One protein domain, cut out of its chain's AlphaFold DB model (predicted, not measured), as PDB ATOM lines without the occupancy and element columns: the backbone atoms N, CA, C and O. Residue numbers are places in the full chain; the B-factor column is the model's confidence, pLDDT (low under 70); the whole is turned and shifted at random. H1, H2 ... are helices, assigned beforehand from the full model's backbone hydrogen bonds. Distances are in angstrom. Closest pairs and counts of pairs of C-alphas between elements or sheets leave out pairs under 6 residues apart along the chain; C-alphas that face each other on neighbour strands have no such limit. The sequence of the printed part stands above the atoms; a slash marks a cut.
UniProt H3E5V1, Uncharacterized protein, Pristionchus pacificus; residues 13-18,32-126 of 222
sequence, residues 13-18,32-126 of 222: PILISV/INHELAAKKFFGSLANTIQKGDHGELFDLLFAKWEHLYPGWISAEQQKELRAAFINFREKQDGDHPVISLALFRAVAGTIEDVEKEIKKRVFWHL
ATOM      1  N   PRO A  13     -13.567  27.051 -55.204       35.50
ATOM      2  CA  PRO A  13     -12.528  26.036 -55.306       35.50
ATOM      3  C   PRO A  13     -11.229  26.662 -55.812       35.50
ATOM      4  O   PRO A  13     -10.181  26.437 -55.225       35.50
ATOM      5  N   ILE A  14     -11.317  27.534 -56.824       36.50
ATOM      6  CA  ILE A  14     -10.183  28.238 -57.438       36.50
ATOM      7  C   ILE A  14      -9.491  29.137 -56.428       36.50
ATOM      8  O   ILE A  14      -8.271  29.140 -56.402       36.50
ATOM      9  N   LEU A  15     -10.221  29.852 -55.563       36.41
ATOM     10  CA  LEU A  15      -9.578  30.636 -54.516       36.41
ATOM     11  C   LEU A  15      -8.961  29.744 -53.437       36.41
ATOM     12  O   LEU A  15      -7.892  30.075 -52.964       36.41
ATOM     13  N   ILE A  16      -9.557  28.605 -53.072       38.06
ATOM     14  CA  ILE A  16      -8.924  27.655 -52.139       38.06
ATOM     15  C   ILE A  16      -7.681  27.026 -52.769       38.06
ATOM     16  O   ILE A  16      -6.691  26.860 -52.077       38.06
ATOM     17  N   SER A  17      -7.656  26.753 -54.072       38.62
ATOM     18  CA  SER A  17      -6.436  26.308 -54.746       38.62
ATOM     19  C   SER A  17      -5.470  27.434 -55.042       38.62
ATOM     20  O   SER A  17      -4.287  27.173 -55.032       38.62
ATOM     21  N   VAL A  18      -5.886  28.683 -55.212       41.62
ATOM     22  CA  VAL A  18      -4.972  29.832 -55.203       41.62
ATOM     23  C   VAL A  18      -4.437  30.027 -53.780       41.62
ATOM     24  O   VAL A  18      -3.255  30.224 -53.582       41.62
ATOM     25  N   ILE A  32      18.615  33.951 -46.410       57.66
ATOM     26  CA  ILE A  32      18.122  32.571 -46.435       57.66
ATOM     27  C   ILE A  32      18.398  31.832 -47.751       57.66
ATOM     28  O   ILE A  32      18.056  32.277 -48.842       57.66
ATOM     29  N   ASN A  33      18.890  30.601 -47.606       77.94
ATOM     30  CA  ASN A  33      18.681  29.526 -48.570       77.94
ATOM     31  C   ASN A  33      17.166  29.235 -48.680       77.94
ATOM     32  O   ASN A  33      16.602  28.546 -47.825       77.94
ATOM     33  N   HIS A  34      16.501  29.804 -49.694       80.31
ATOM     34  CA  HIS A  34      15.039  29.745 -49.855       80.31
ATOM     35  C   HIS A  34      14.491  28.316 -49.931       80.31
ATOM     36  O   HIS A  34      13.391  28.050 -49.451       80.31
ATOM     37  N   GLU A  35      15.270  27.374 -50.461       81.31
ATOM     38  CA  GLU A  35      14.896  25.962 -50.510       81.31
ATOM     39  C   GLU A  35      14.849  25.335 -49.108       81.31
ATOM     40  O   GLU A  35      13.925  24.588 -48.783       81.31
ATOM     41  N   LEU A  36      15.814  25.663 -48.240       83.31
ATOM     42  CA  LEU A  36      15.813  25.186 -46.854       83.31
ATOM     43  C   LEU A  36      14.621  25.742 -46.068       83.31
ATOM     44  O   LEU A  36      14.016  25.008 -45.286       83.31
ATOM     45  N   ALA A  37      14.283  27.019 -46.266       80.69
ATOM     46  CA  ALA A  37      13.087  27.609 -45.668       80.69
ATOM     47  C   ALA A  37      11.828  26.863 -46.127       80.69
ATOM     48  O   ALA A  37      11.076  26.376 -45.284       80.69
ATOM     49  N   ALA A  38      11.692  26.633 -47.436       79.50
ATOM     50  CA  ALA A  38      10.582  25.879 -47.997       79.50
ATOM     51  C   ALA A  38      10.437  24.478 -47.401       79.50
ATOM     52  O   ALA A  38       9.353  24.105 -46.950       79.50
ATOM     53  N   LYS A  39      11.536  23.720 -47.311       80.00
ATOM     54  CA  LYS A  39      11.537  22.395 -46.671       80.00
ATOM     55  C   LYS A  39      11.082  22.459 -45.213       80.00
ATOM     56  O   LYS A  39      10.285  21.623 -44.794       80.00
ATOM     57  N   LYS A  40      11.553  23.449 -44.446       84.50
ATOM     58  CA  LYS A  40      11.133  23.640 -43.047       84.50
ATOM     59  C   LYS A  40       9.641  23.936 -42.945       84.50
ATOM     60  O   LYS A  40       8.979  23.344 -42.102       84.50
ATOM     61  N   PHE A  41       9.110  24.796 -43.808       82.94
ATOM     62  CA  PHE A  41       7.686  25.114 -43.812       82.94
ATOM     63  C   PHE A  41       6.812  23.904 -44.134       82.94
ATOM     64  O   PHE A  41       5.908  23.591 -43.364       82.94
ATOM     65  N   PHE A  42       7.119  23.169 -45.205       78.88
ATOM     66  CA  PHE A  42       6.379  21.950 -45.534       78.88
ATOM     67  C   PHE A  42       6.512  20.871 -44.451       78.88
ATOM     68  O   PHE A  42       5.536  20.185 -44.153       78.88
ATOM     69  N   GLY A  43       7.680  20.762 -43.809       75.62
ATOM     70  CA  GLY A  43       7.867  19.901 -42.640       75.62
ATOM     71  C   GLY A  43       6.974  20.302 -41.461       75.62
ATOM     72  O   GLY A  43       6.339  19.441 -40.852       75.62
ATOM     73  N   SER A  44       6.862  21.601 -41.163       81.44
ATOM     74  CA  SER A  44       5.946  22.111 -40.135       81.44
ATOM     75  C   SER A  44       4.482  21.844 -40.480       81.44
ATOM     76  O   SER A  44       3.734  21.406 -39.607       81.44
ATOM     77  N   LEU A  45       4.072  22.035 -41.742       78.81
ATOM     78  CA  LEU A  45       2.715  21.701 -42.191       78.81
ATOM     79  C   LEU A  45       2.409  20.216 -41.978       78.81
ATOM     80  O   LEU A  45       1.393  19.888 -41.370       78.81
ATOM     81  N   ALA A  46       3.301  19.326 -42.421       76.06
ATOM     82  CA  ALA A  46       3.128  17.884 -42.264       76.06
ATOM     83  C   ALA A  46       3.002  17.483 -40.787       76.06
ATOM     84  O   ALA A  46       2.076  16.761 -40.422       76.06
ATOM     85  N   ASN A  47       3.870  18.019 -39.922       78.38
ATOM     86  CA  ASN A  47       3.806  17.775 -38.480       78.38
ATOM     87  C   ASN A  47       2.488  18.266 -37.863       78.38
ATOM     88  O   ASN A  47       1.934  17.606 -36.988       78.38
ATOM     89  N   THR A  48       1.984  19.416 -38.305       77.06
ATOM     90  CA  THR A  48       0.741  20.003 -37.784       77.06
ATOM     91  C   THR A  48      -0.482  19.199 -38.228       77.06
ATOM     92  O   THR A  48      -1.366  18.912 -37.422       77.06
ATOM     93  N   ILE A  49      -0.490  18.745 -39.487       79.00
ATOM     94  CA  ILE A  49      -1.507  17.830 -40.023       79.00
ATOM     95  C   ILE A  49      -1.527  16.526 -39.219       79.00
ATOM     96  O   ILE A  49      -2.597  16.101 -38.795       79.00
ATOM     97  N   GLN A  50      -0.361  15.925 -38.958       76.50
ATOM     98  CA  GLN A  50      -0.250  14.684 -38.181       76.50
ATOM     99  C   GLN A  50      -0.765  14.821 -36.744       76.50
ATOM    100  O   GLN A  50      -1.317  13.870 -36.198       76.50
ATOM    101  N   LYS A  51      -0.601  15.996 -36.128       84.44
ATOM    102  CA  LYS A  51      -1.113  16.284 -34.779       84.44
ATOM    103  C   LYS A  51      -2.615  16.573 -34.740       84.44
ATOM    104  O   LYS A  51      -3.173  16.638 -33.650       84.44
ATOM    105  N   GLY A  52      -3.253  16.790 -35.892       80.50
ATOM    106  CA  GLY A  52      -4.655  17.196 -35.965       80.50
ATOM    107  C   GLY A  52      -4.922  18.630 -35.489       80.50
ATOM    108  O   GLY A  52      -6.077  18.987 -35.282       80.50
ATOM    109  N   ASP A  53      -3.894  19.475 -35.333       86.62
ATOM    110  CA  ASP A  53      -4.085  20.865 -34.897       86.62
ATOM    111  C   ASP A  53      -4.505  21.749 -36.083       86.62
ATOM    112  O   ASP A  53      -3.700  22.371 -36.780       86.62
ATOM    113  N   HIS A  54      -5.807  21.775 -36.362       83.50
ATOM    114  CA  HIS A  54      -6.364  22.545 -37.476       83.50
ATOM    115  C   HIS A  54      -6.273  24.064 -37.273       83.50
ATOM    116  O   HIS A  54      -6.306  24.808 -38.254       83.50
ATOM    117  N   GLY A  55      -6.143  24.527 -36.026       84.81
ATOM    118  CA  GLY A  55      -5.933  25.937 -35.720       84.81
ATOM    119  C   GLY A  55      -4.527  26.380 -36.102       84.81
ATOM    120  O   GLY A  55      -4.380  27.320 -36.881       84.81
ATOM    121  N   GLU A  56      -3.513  25.653 -35.625       87.62
ATOM    122  CA  GLU A  56      -2.109  25.886 -35.986       87.62
ATOM    123  C   GLU A  56      -1.896  25.735 -37.501       87.62
ATOM    124  O   GLU A  56      -1.186  26.537 -38.110       87.62
ATOM    125  N   LEU A  57      -2.574  24.776 -38.144       80.75
ATOM    126  CA  LEU A  57      -2.505  24.597 -39.597       80.75
ATOM    127  C   LEU A  57      -2.999  25.839 -40.347       80.75
ATOM    128  O   LEU A  57      -2.337  26.297 -41.280       80.75
ATOM    129  N   PHE A  58      -4.148  26.393 -39.945       84.81
ATOM    130  CA  PHE A  58      -4.654  27.635 -40.528       84.81
ATOM    131  C   PHE A  58      -3.683  28.788 -40.291       84.81
ATOM    132  O   PHE A  58      -3.366  29.519 -41.224       84.81
ATOM    133  N   ASP A  59      -3.204  28.940 -39.056       86.69
ATOM    134  CA  ASP A  59      -2.351  30.060 -38.669       86.69
ATOM    135  C   ASP A  59      -1.020  30.040 -39.446       86.69
ATOM    136  O   ASP A  59      -0.579  31.087 -39.922       86.69
ATOM    137  N   LEU A  60      -0.430  28.859 -39.675       82.38
ATOM    138  CA  LEU A  60       0.762  28.687 -40.517       82.38
ATOM    139  C   LEU A  60       0.516  29.090 -41.978       82.38
ATOM    140  O   LEU A  60       1.327  29.812 -42.563       82.38
ATOM    141  N   LEU A  61      -0.595  28.640 -42.571       79.25
ATOM    142  CA  LEU A  61      -0.955  28.962 -43.957       79.25
ATOM    143  C   LEU A  61      -1.273  30.456 -44.119       79.25
ATOM    144  O   LEU A  61      -0.801  31.101 -45.058       79.25
ATOM    145  N   PHE A  62      -2.041  31.023 -43.186       81.62
ATOM    146  CA  PHE A  62      -2.447  32.424 -43.220       81.62
ATOM    147  C   PHE A  62      -1.266  33.367 -42.998       81.62
ATOM    148  O   PHE A  62      -1.116  34.337 -43.739       81.62
ATOM    149  N   ALA A  63      -0.389  33.063 -42.035       83.69
ATOM    150  CA  ALA A  63       0.818  33.849 -41.803       83.69
ATOM    151  C   ALA A  63       1.669  33.953 -43.073       83.69
ATOM    152  O   ALA A  63       2.271  35.000 -43.329       83.69
ATOM    153  N   LYS A  64       1.690  32.901 -43.907       76.19
ATOM    154  CA  LYS A  64       2.366  33.021 -45.190       76.19
ATOM    155  C   LYS A  64       1.644  33.926 -46.159       76.19
ATOM    156  O   LYS A  64       2.268  34.776 -46.800       76.19
ATOM    157  N   TRP A  65       0.358  33.668 -46.327       78.62
ATOM    158  CA  TRP A  65      -0.447  34.433 -47.248       78.62
ATOM    159  C   TRP A  65      -0.303  35.938 -46.956       78.62
ATOM    160  O   TRP A  65      -0.023  36.702 -47.874       78.62
ATOM    161  N   GLU A  66      -0.319  36.334 -45.680       82.75
ATOM    162  CA  GLU A  66      -0.155  37.728 -45.243       82.75
ATOM    163  C   GLU A  66       1.246  38.287 -45.554       82.75
ATOM    164  O   GLU A  66       1.383  39.446 -45.932       82.75
ATOM    165  N   HIS A  67       2.307  37.475 -45.480       82.06
ATOM    166  CA  HIS A  67       3.653  37.902 -45.902       82.06
ATOM    167  C   HIS A  67       3.726  38.233 -47.404       82.06
ATOM    168  O   HIS A  67       4.424  39.168 -47.798       82.06
ATOM    169  N   LEU A  68       3.007  37.492 -48.254       78.12
ATOM    170  CA  LEU A  68       2.997  37.718 -49.710       78.12
ATOM    171  C   LEU A  68       1.951  38.754 -50.157       78.12
ATOM    172  O   LEU A  68       2.166  39.457 -51.153       78.12
ATOM    173  N   TYR A  69       0.845  38.864 -49.421       79.44
ATOM    174  CA  TYR A  69      -0.314  39.712 -49.712       79.44
ATOM    175  C   TYR A  69      -0.710  40.556 -48.487       79.44
ATOM    176  O   TYR A  69      -1.836  40.458 -48.002       79.44
ATOM    177  N   PRO A  70       0.192  41.415 -47.982       82.94
ATOM    178  CA  PRO A  70      -0.027  42.101 -46.717       82.94
ATOM    179  C   PRO A  70      -1.242  43.026 -46.760       82.94
ATOM    180  O   PRO A  70      -1.372  43.870 -47.662       82.94
ATOM    181  N   GLY A  71      -2.109  42.883 -45.759       81.00
ATOM    182  CA  GLY A  71      -3.303  43.700 -45.562       81.00
ATOM    183  C   GLY A  71      -4.402  43.479 -46.599       81.00
ATOM    184  O   GLY A  71      -5.244  44.359 -46.778       81.00
ATOM    185  N   TRP A  72      -4.385  42.357 -47.321       79.62
ATOM    186  CA  TRP A  72      -5.451  42.016 -48.274       79.62
ATOM    187  C   TRP A  72      -6.678  41.384 -47.589       79.62
ATOM    188  O   TRP A  72      -7.747  41.338 -48.190       79.62
ATOM    189  N   ILE A  73      -6.520  40.897 -46.353       80.25
ATOM    190  CA  ILE A  73      -7.554  40.283 -45.518       80.25
ATOM    191  C   ILE A  73      -7.516  41.028 -44.187       80.25
ATOM    192  O   ILE A  73      -6.453  41.185 -43.586       80.25
ATOM    193  N   SER A  74      -8.667  41.521 -43.733       84.25
ATOM    194  CA  SER A  74      -8.766  42.209 -42.445       84.25
ATOM    195  C   SER A  74      -8.650  41.223 -41.277       84.25
ATOM    196  O   SER A  74      -8.872  40.021 -41.427       84.25
ATOM    197  N   ALA A  75      -8.356  41.727 -40.077       86.81
ATOM    198  CA  ALA A  75      -8.301  40.892 -38.875       86.81
ATOM    199  C   ALA A  75      -9.645  40.185 -38.595       86.81
ATOM    200  O   ALA A  75      -9.680  39.041 -38.135       86.81
ATOM    201  N   GLU A  76     -10.762  40.846 -38.900       85.50
ATOM    202  CA  GLU A  76     -12.111  40.291 -38.786       85.50
ATOM    203  C   GLU A  76     -12.326  39.155 -39.789       85.50
ATOM    204  O   GLU A  76     -12.737  38.063 -39.393       85.50
ATOM    205  N   GLN A  77     -11.971  39.368 -41.060       81.56
ATOM    206  CA  GLN A  77     -12.055  38.338 -42.099       81.56
ATOM    207  C   GLN A  77     -11.153  37.140 -41.771       81.56
ATOM    208  O   GLN A  77     -11.583  35.994 -41.893       81.56
ATOM    209  N   GLN A  78      -9.934  37.377 -41.278       86.19
ATOM    210  CA  GLN A  78      -9.039  36.319 -40.805       86.19
ATOM    211  C   GLN A  78      -9.706  35.485 -39.706       86.19
ATOM    212  O   GLN A  78      -9.674  34.254 -39.755       86.19
ATOM    213  N   LYS A  79     -10.325  36.138 -38.715       88.06
ATOM    214  CA  LYS A  79     -11.015  35.456 -37.612       88.06
ATOM    215  C   LYS A  79     -12.179  34.598 -38.118       88.06
ATOM    216  O   LYS A  79     -12.342  33.466 -37.657       88.06
ATOM    217  N   GLU A  80     -12.962  35.115 -39.061       84.38
ATOM    218  CA  GLU A  80     -14.078  34.391 -39.680       84.38
ATOM    219  C   GLU A  80     -13.601  33.192 -40.509       84.38
ATOM    220  O   GLU A  80     -14.116  32.084 -40.341       84.38
ATOM    221  N   LEU A  81     -12.574  33.381 -41.342       81.06
ATOM    222  CA  LEU A  81     -11.959  32.319 -42.142       81.06
ATOM    223  C   LEU A  81     -11.367  31.222 -41.263       81.06
ATOM    224  O   LEU A  81     -11.603  30.044 -41.525       81.06
ATOM    225  N   ARG A  82     -10.656  31.594 -40.192       84.75
ATOM    226  CA  ARG A  82     -10.079  30.645 -39.234       84.75
ATOM    227  C   ARG A  82     -11.158  29.782 -38.595       84.75
ATOM    228  O   ARG A  82     -11.052  28.558 -38.589       84.75
ATOM    229  N   ALA A  83     -12.213  30.414 -38.078       84.50
ATOM    230  CA  ALA A  83     -13.324  29.704 -37.452       84.50
ATOM    231  C   ALA A  83     -14.025  28.764 -38.445       84.50
ATOM    232  O   ALA A  83     -14.358  27.628 -38.102       84.50
ATOM    233  N   ALA A  84     -14.222  29.217 -39.685       78.06
ATOM    234  CA  ALA A  84     -14.847  28.412 -40.721       78.06
ATOM    235  C   ALA A  84     -13.965  27.240 -41.187       78.06
ATOM    236  O   ALA A  84     -14.490  26.154 -41.436       78.06
ATOM    237  N   PHE A  85     -12.646  27.443 -41.269       80.19
ATOM    238  CA  PHE A  85     -11.667  26.414 -41.616       80.19
ATOM    239  C   PHE A  85     -11.631  25.298 -40.572       80.19
ATOM    240  O   PHE A  85     -11.767  24.128 -40.927       80.19
ATOM    241  N   ILE A  86     -11.512  25.655 -39.288       82.75
ATOM    242  CA  ILE A  86     -11.474  24.682 -38.186       82.75
ATOM    243  C   ILE A  86     -12.761  23.851 -38.178       82.75
ATOM    244  O   ILE A  86     -12.702  22.628 -38.242       82.75
ATOM    245  N   ASN A  87     -13.919  24.512 -38.233       77.50
ATOM    246  CA  ASN A  87     -15.228  23.855 -38.259       77.50
ATOM    247  C   ASN A  87     -15.393  22.914 -39.467       77.50
ATOM    248  O   ASN A  87     -15.995  21.850 -39.358       77.50
ATOM    249  N   PHE A  88     -14.858  23.290 -40.633       74.12
ATOM    250  CA  PHE A  88     -14.857  22.420 -41.807       74.12
ATOM    251  C   PHE A  88     -13.981  21.178 -41.610       74.12
ATOM    252  O   PHE A  88     -14.419  20.080 -41.945       74.12
ATOM    253  N   ARG A  89     -12.774  21.339 -41.056       74.81
ATOM    254  CA  ARG A  89     -11.838  20.231 -40.824       74.81
ATOM    255  C   ARG A  89     -12.337  19.262 -39.754       74.81
ATOM    256  O   ARG A  89     -12.301  18.063 -39.987       74.81
ATOM    257  N   GLU A  90     -12.900  19.771 -38.661       76.12
ATOM    258  CA  GLU A  90     -13.513  18.951 -37.603       76.12
ATOM    259  C   GLU A  90     -14.730  18.151 -38.094       76.12
ATOM    260  O   GLU A  90     -15.040  17.091 -37.563       76.12
ATOM    261  N   LYS A  91     -15.437  18.642 -39.120       70.12
ATOM    262  CA  LYS A  91     -16.601  17.959 -39.714       70.12
ATOM    263  C   LYS A  91     -16.256  17.023 -40.867       70.12
ATOM    264  O   LYS A  91     -17.154  16.356 -41.371       70.12
ATOM    265  N   GLN A  92     -14.998  16.988 -41.303       66.50
ATOM    266  CA  GLN A  92     -14.547  16.154 -42.419       66.50
ATOM    267  C   GLN A  92     -14.284  14.686 -42.033       66.50
ATOM    268  O   GLN A  92     -13.929  13.903 -42.906       66.50
ATOM    269  N   ASP A  93     -14.508  14.300 -40.774       53.72
ATOM    270  CA  ASP A  93     -14.267  12.951 -40.228       53.72
ATOM    271  C   ASP A  93     -15.289  11.868 -40.667       53.72
ATOM    272  O   ASP A  93     -15.444  10.831 -40.025       53.72
ATOM    273  N   GLY A  94     -15.997  12.065 -41.780       47.25
ATOM    274  CA  GLY A  94     -16.935  11.084 -42.325       47.25
ATOM    275  C   GLY A  94     -17.203  11.313 -43.808       47.25
ATOM    276  O   GLY A  94     -17.278  12.458 -44.251       47.25
ATOM    277  N   ASP A  95     -17.308  10.217 -44.562       47.38
ATOM    278  CA  ASP A  95     -17.424  10.173 -46.022       47.38
ATOM    279  C   ASP A  95     -18.297  11.297 -46.612       47.38
ATOM    280  O   ASP A  95     -19.488  11.419 -46.328       47.38
ATOM    281  N   HIS A  96     -17.661  12.061 -47.506       43.62
ATOM    282  CA  HIS A  96     -18.131  13.202 -48.300       43.62
ATOM    283  C   HIS A  96     -17.885  14.609 -47.715       43.62
ATOM    284  O   HIS A  96     -18.502  15.014 -46.730       43.62
ATOM    285  N   PRO A  97     -17.057  15.438 -48.392       49.34
ATOM    286  CA  PRO A  97     -16.834  16.820 -47.994       49.34
ATOM    287  C   PRO A  97     -18.076  17.664 -48.302       49.34
ATOM    288  O   PRO A  97     -18.215  18.229 -49.388       49.34
ATOM    289  N   VAL A  98     -18.984  17.790 -47.338       51.59
ATOM    290  CA  VAL A  98     -20.002  18.842 -47.386       51.59
ATOM    291  C   VAL A  98     -19.301  20.155 -47.047       51.59
ATOM    292  O   VAL A  98     -18.982  20.423 -45.888       51.59
ATOM    293  N   ILE A  99     -19.025  20.980 -48.064       56.44
ATOM    294  CA  ILE A  99     -18.512  22.340 -47.852       56.44
ATOM    295  C   ILE A  99     -19.498  23.062 -46.933       56.44
ATOM    296  O   ILE A  99     -20.671  23.238 -47.275       56.44
ATOM    297  N   SER A 100     -19.037  23.469 -45.748       60.97
ATOM    298  CA  SER A 100     -19.913  24.155 -44.805       60.97
ATOM    299  C   SER A 100     -20.350  25.494 -45.408       60.97
ATOM    300  O   SER A 100     -19.536  26.253 -45.935       60.97
ATOM    301  N   LEU A 101     -21.645  25.813 -45.329       62.84
ATOM    302  CA  LEU A 101     -22.177  27.089 -45.828       62.84
ATOM    303  C   LEU A 101     -21.481  28.297 -45.172       62.84
ATOM    304  O   LEU A 101     -21.360  29.354 -45.785       62.84
ATOM    305  N   ALA A 102     -21.001  28.130 -43.936       60.59
ATOM    306  CA  ALA A 102     -20.204  29.122 -43.225       60.59
ATOM    307  C   ALA A 102     -18.837  29.352 -43.894       60.59
ATOM    308  O   ALA A 102     -18.480  30.501 -44.139       60.59
ATOM    309  N   LEU A 103     -18.119  28.283 -44.263       63.69
ATOM    310  CA  LEU A 103     -16.868  28.379 -45.024       63.69
ATOM    311  C   LEU A 103     -17.101  28.970 -46.410       63.69
ATOM    312  O   LEU A 103     -16.365  29.862 -46.817       63.69
ATOM    313  N   PHE A 104     -18.167  28.549 -47.094       61.50
ATOM    314  CA  PHE A 104     -18.539  29.124 -48.384       61.50
ATOM    315  C   PHE A 104     -18.753  30.641 -48.290       61.50
ATOM    316  O   PHE A 104     -18.203  31.390 -49.090       61.50
ATOM    317  N   ARG A 105     -19.517  31.113 -47.297       64.50
ATOM    318  CA  ARG A 105     -19.804  32.547 -47.123       64.50
ATOM    319  C   ARG A 105     -18.574  33.356 -46.719       64.50
ATOM    320  O   ARG A 105     -18.351  34.406 -47.310       64.50
ATOM    321  N   ALA A 106     -17.787  32.870 -45.758       65.19
ATOM    322  CA  ALA A 106     -16.578  33.561 -45.304       65.19
ATOM    323  C   ALA A 106     -15.563  33.712 -46.448       65.19
ATOM    324  O   ALA A 106     -15.016  34.792 -46.675       65.19
ATOM    325  N   VAL A 107     -15.371  32.645 -47.231       67.94
ATOM    326  CA  VAL A 107     -14.481  32.676 -48.394       67.94
ATOM    327  C   VAL A 107     -15.062  33.564 -49.500       67.94
ATOM    328  O   VAL A 107     -14.330  34.383 -50.037       67.94
ATOM    329  N   ALA A 108     -16.364  33.496 -49.798       64.31
ATOM    330  CA  ALA A 108     -16.990  34.345 -50.819       64.31
ATOM    331  C   ALA A 108     -16.899  35.848 -50.497       64.31
ATOM    332  O   ALA A 108     -16.542  36.630 -51.377       64.31
ATOM    333  N   GLY A 109     -17.164  36.249 -49.248       66.88
ATOM    334  CA  GLY A 109     -17.011  37.645 -48.821       66.88
ATOM    335  C   GLY A 109     -15.562  38.121 -48.929       66.88
ATOM    336  O   GLY A 109     -15.296  39.202 -49.447       66.88
ATOM    337  N   THR A 110     -14.613  37.262 -48.547       72.44
ATOM    338  CA  THR A 110     -13.182  37.555 -48.689       72.44
ATOM    339  C   THR A 110     -12.768  37.706 -50.157       72.44
ATOM    340  O   THR A 110     -12.029  38.629 -50.488       72.44
ATOM    341  N   ILE A 111     -13.256  36.837 -51.053       68.81
ATOM    342  CA  ILE A 111     -12.980  36.915 -52.500       68.81
ATOM    343  C   ILE A 111     -13.407  38.269 -53.051       68.81
ATOM    344  O   ILE A 111     -12.637  38.911 -53.760       68.81
ATOM    345  N   GLU A 112     -14.629  38.698 -52.736       69.50
ATOM    346  CA  GLU A 112     -15.177  39.936 -53.281       69.50
ATOM    347  C   GLU A 112     -14.322  41.150 -52.889       69.50
ATOM    348  O   GLU A 112     -14.029  42.014 -53.720       69.50
ATOM    349  N   ASP A 113     -13.873  41.197 -51.637       74.44
ATOM    350  CA  ASP A 113     -13.053  42.298 -51.137       74.44
ATOM    351  C   ASP A 113     -11.618  42.246 -51.676       74.44
ATOM    352  O   ASP A 113     -11.082  43.278 -52.096       74.44
ATOM    353  N   VAL A 114     -11.033  41.051 -51.790       72.94
ATOM    354  CA  VAL A 114      -9.738  40.844 -52.456       72.94
ATOM    355  C   VAL A 114      -9.805  41.280 -53.922       72.94
ATOM    356  O   VAL A 114      -8.920  41.992 -54.399       72.94
ATOM    357  N   GLU A 115     -10.869  40.933 -54.649       72.75
ATOM    358  CA  GLU A 115     -11.064  41.379 -56.030       72.75
ATOM    359  C   GLU A 115     -11.176  42.900 -56.147       72.75
ATOM    360  O   GLU A 115     -10.606  43.493 -57.072       72.75
ATOM    361  N   LYS A 116     -11.927  43.544 -55.245       78.81
ATOM    362  CA  LYS A 116     -12.040  45.010 -55.207       78.81
ATOM    363  C   LYS A 116     -10.673  45.648 -54.985       78.81
ATOM    364  O   LYS A 116     -10.323  46.596 -55.693       78.81
ATOM    365  N   GLU A 117      -9.885  45.110 -54.058       79.06
ATOM    366  CA  GLU A 117      -8.549  45.619 -53.754       79.06
ATOM    367  C   GLU A 117      -7.576  45.397 -54.926       79.06
ATOM    368  O   GLU A 117      -6.858  46.327 -55.307       79.06
ATOM    369  N   ILE A 118      -7.620  44.238 -55.597       77.19
ATOM    370  CA  ILE A 118      -6.869  43.988 -56.841       77.19
ATOM    371  C   ILE A 118      -7.247  45.024 -57.902       77.19
ATOM    372  O   ILE A 118      -6.369  45.684 -58.461       77.19
ATOM    373  N   LYS A 119      -8.547  45.202 -58.177       78.06
ATOM    374  CA  LYS A 119      -9.036  46.153 -59.192       78.06
ATOM    375  C   LYS A 119      -8.563  47.572 -58.883       78.06
ATOM    376  O   LYS A 119      -8.072  48.257 -59.780       78.06
ATOM    377  N   LYS A 120      -8.636  47.992 -57.617       84.31
ATOM    378  CA  LYS A 120      -8.138  49.292 -57.153       84.31
ATOM    379  C   LYS A 120      -6.631  49.432 -57.386       84.31
ATOM    380  O   LYS A 120      -6.207  50.425 -57.977       84.31
ATOM    381  N   ARG A 121      -5.826  48.438 -56.997       79.88
ATOM    382  CA  ARG A 121      -4.364  48.453 -57.184       79.88
ATOM    383  C   ARG A 121      -3.958  48.493 -58.648       79.88
ATOM    384  O   ARG A 121      -3.135  49.320 -59.038       79.88
ATOM    385  N   VAL A 122      -4.591  47.664 -59.469       81.00
ATOM    386  CA  VAL A 122      -4.355  47.626 -60.914       81.00
ATOM    387  C   VAL A 122      -4.736  48.952 -61.559       81.00
ATOM    388  O   VAL A 122      -3.941  49.510 -62.310       81.00
ATOM    389  N   PHE A 123      -5.927  49.480 -61.273       78.12
ATOM    390  CA  PHE A 123      -6.430  50.676 -61.946       78.12
ATOM    391  C   PHE A 123      -5.647  51.940 -61.567       78.12
ATOM    392  O   PHE A 123      -5.252  52.695 -62.462       78.12
ATOM    393  N   TRP A 124      -5.382  52.143 -60.272       85.06
ATOM    394  CA  TRP A 124      -4.820  53.394 -59.755       85.06
ATOM    395  C   TRP A 124      -3.293  53.420 -59.658       85.06
ATOM    396  O   TRP A 124      -2.714  54.503 -59.719       85.06
ATOM    397  N   HIS A 125      -2.628  52.271 -59.503       86.19
ATOM    398  CA  HIS A 125      -1.213  52.247 -59.107       86.19
ATOM    399  C   HIS A 125      -0.260  51.606 -60.120       86.19
ATOM    400  O   HIS A 125       0.956  51.725 -59.949       86.19
ATOM    401  N   LEU A 126      -0.777  50.969 -61.174       87.69
ATOM    402  CA  LEU A 126       0.035  50.386 -62.242       87.69
ATOM    403  C   LEU A 126       0.016  51.239 -63.519       87.69
ATOM    404  O   LEU A 126      -1.010  51.809 -63.908       87.69
TER     405      LEU A 126
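This is residues 13 to 18 and 32 to 126 of the 222 residues of an uncharacterized protein of Pristionchus pacificus (UniProt H3E5V1). Four helices, H2 to H5, make a flat, loosely packed zigzag in which each folds back on the one before. Residues 32 to 40, in and before H2, and residues 119 to 126, in and after H5, stick out from it, while the short H1 sits near H5. The printed part has 101 residues with five named helices, H1 to H5 along the chain, and no named strand; the class is all helix. The whole is only just loose, close to compact, with a radius of gyration of the C-alphas of 15.4 A, and spans 46 by 41 by 22 A.

H1 is residues 13 to 18, beginning at C-alpha 13 (-12.528, 26.036, -55.306). H2 is residues 34 to 51, 25.9 A long, from C-alpha 34 at (15.039, 29.745, -49.855). H3 is residues 54 to 68, 21.6 A, and H4 residues 75 to 90, 22.6 A. H5, residues 101 to 125, is the longest at 35.3 A and ends at C-alpha 125 (-1.213, 52.247, -59.107).

H1 is close to H5 but not clearly touching; their closest C-alphas, of Leu 15 and Ile 111, are 7.4 A apart. H2 and H3 form a helical hairpin at a shallow tilt of 23 degrees, and touch closest at the C-alphas of Thr 48 and Leu 57, 5.9 A. H3 and H4 form another at a steep tilt of 39 degrees, closest at the C-alphas of His 54 and Ile 86, 5.6 A. H4 and H5 form a third at 37 degrees, only just steep, closest at the C-alphas of Ala 84 and Leu 103, 4.8 A; H5 touches H4 with residues 102 to 110 alone. H3 and H5 are apart. In H1 to H5 every O i to N i+4 pair is within hydrogen-bond range.

The two C-alphas farthest apart, of Gly 94 and Trp 124, are 47.3 A apart. Residues 19 to 31 are not printed, and C-alphas 18 and 32 are 24.9 A apart across the cut. Of the links printed whole, none is long. The mean pLDDT of the printed part is 73.7, and it is under 70 at residues 13 to 18, 32, 92 to 109 and 111 to 112.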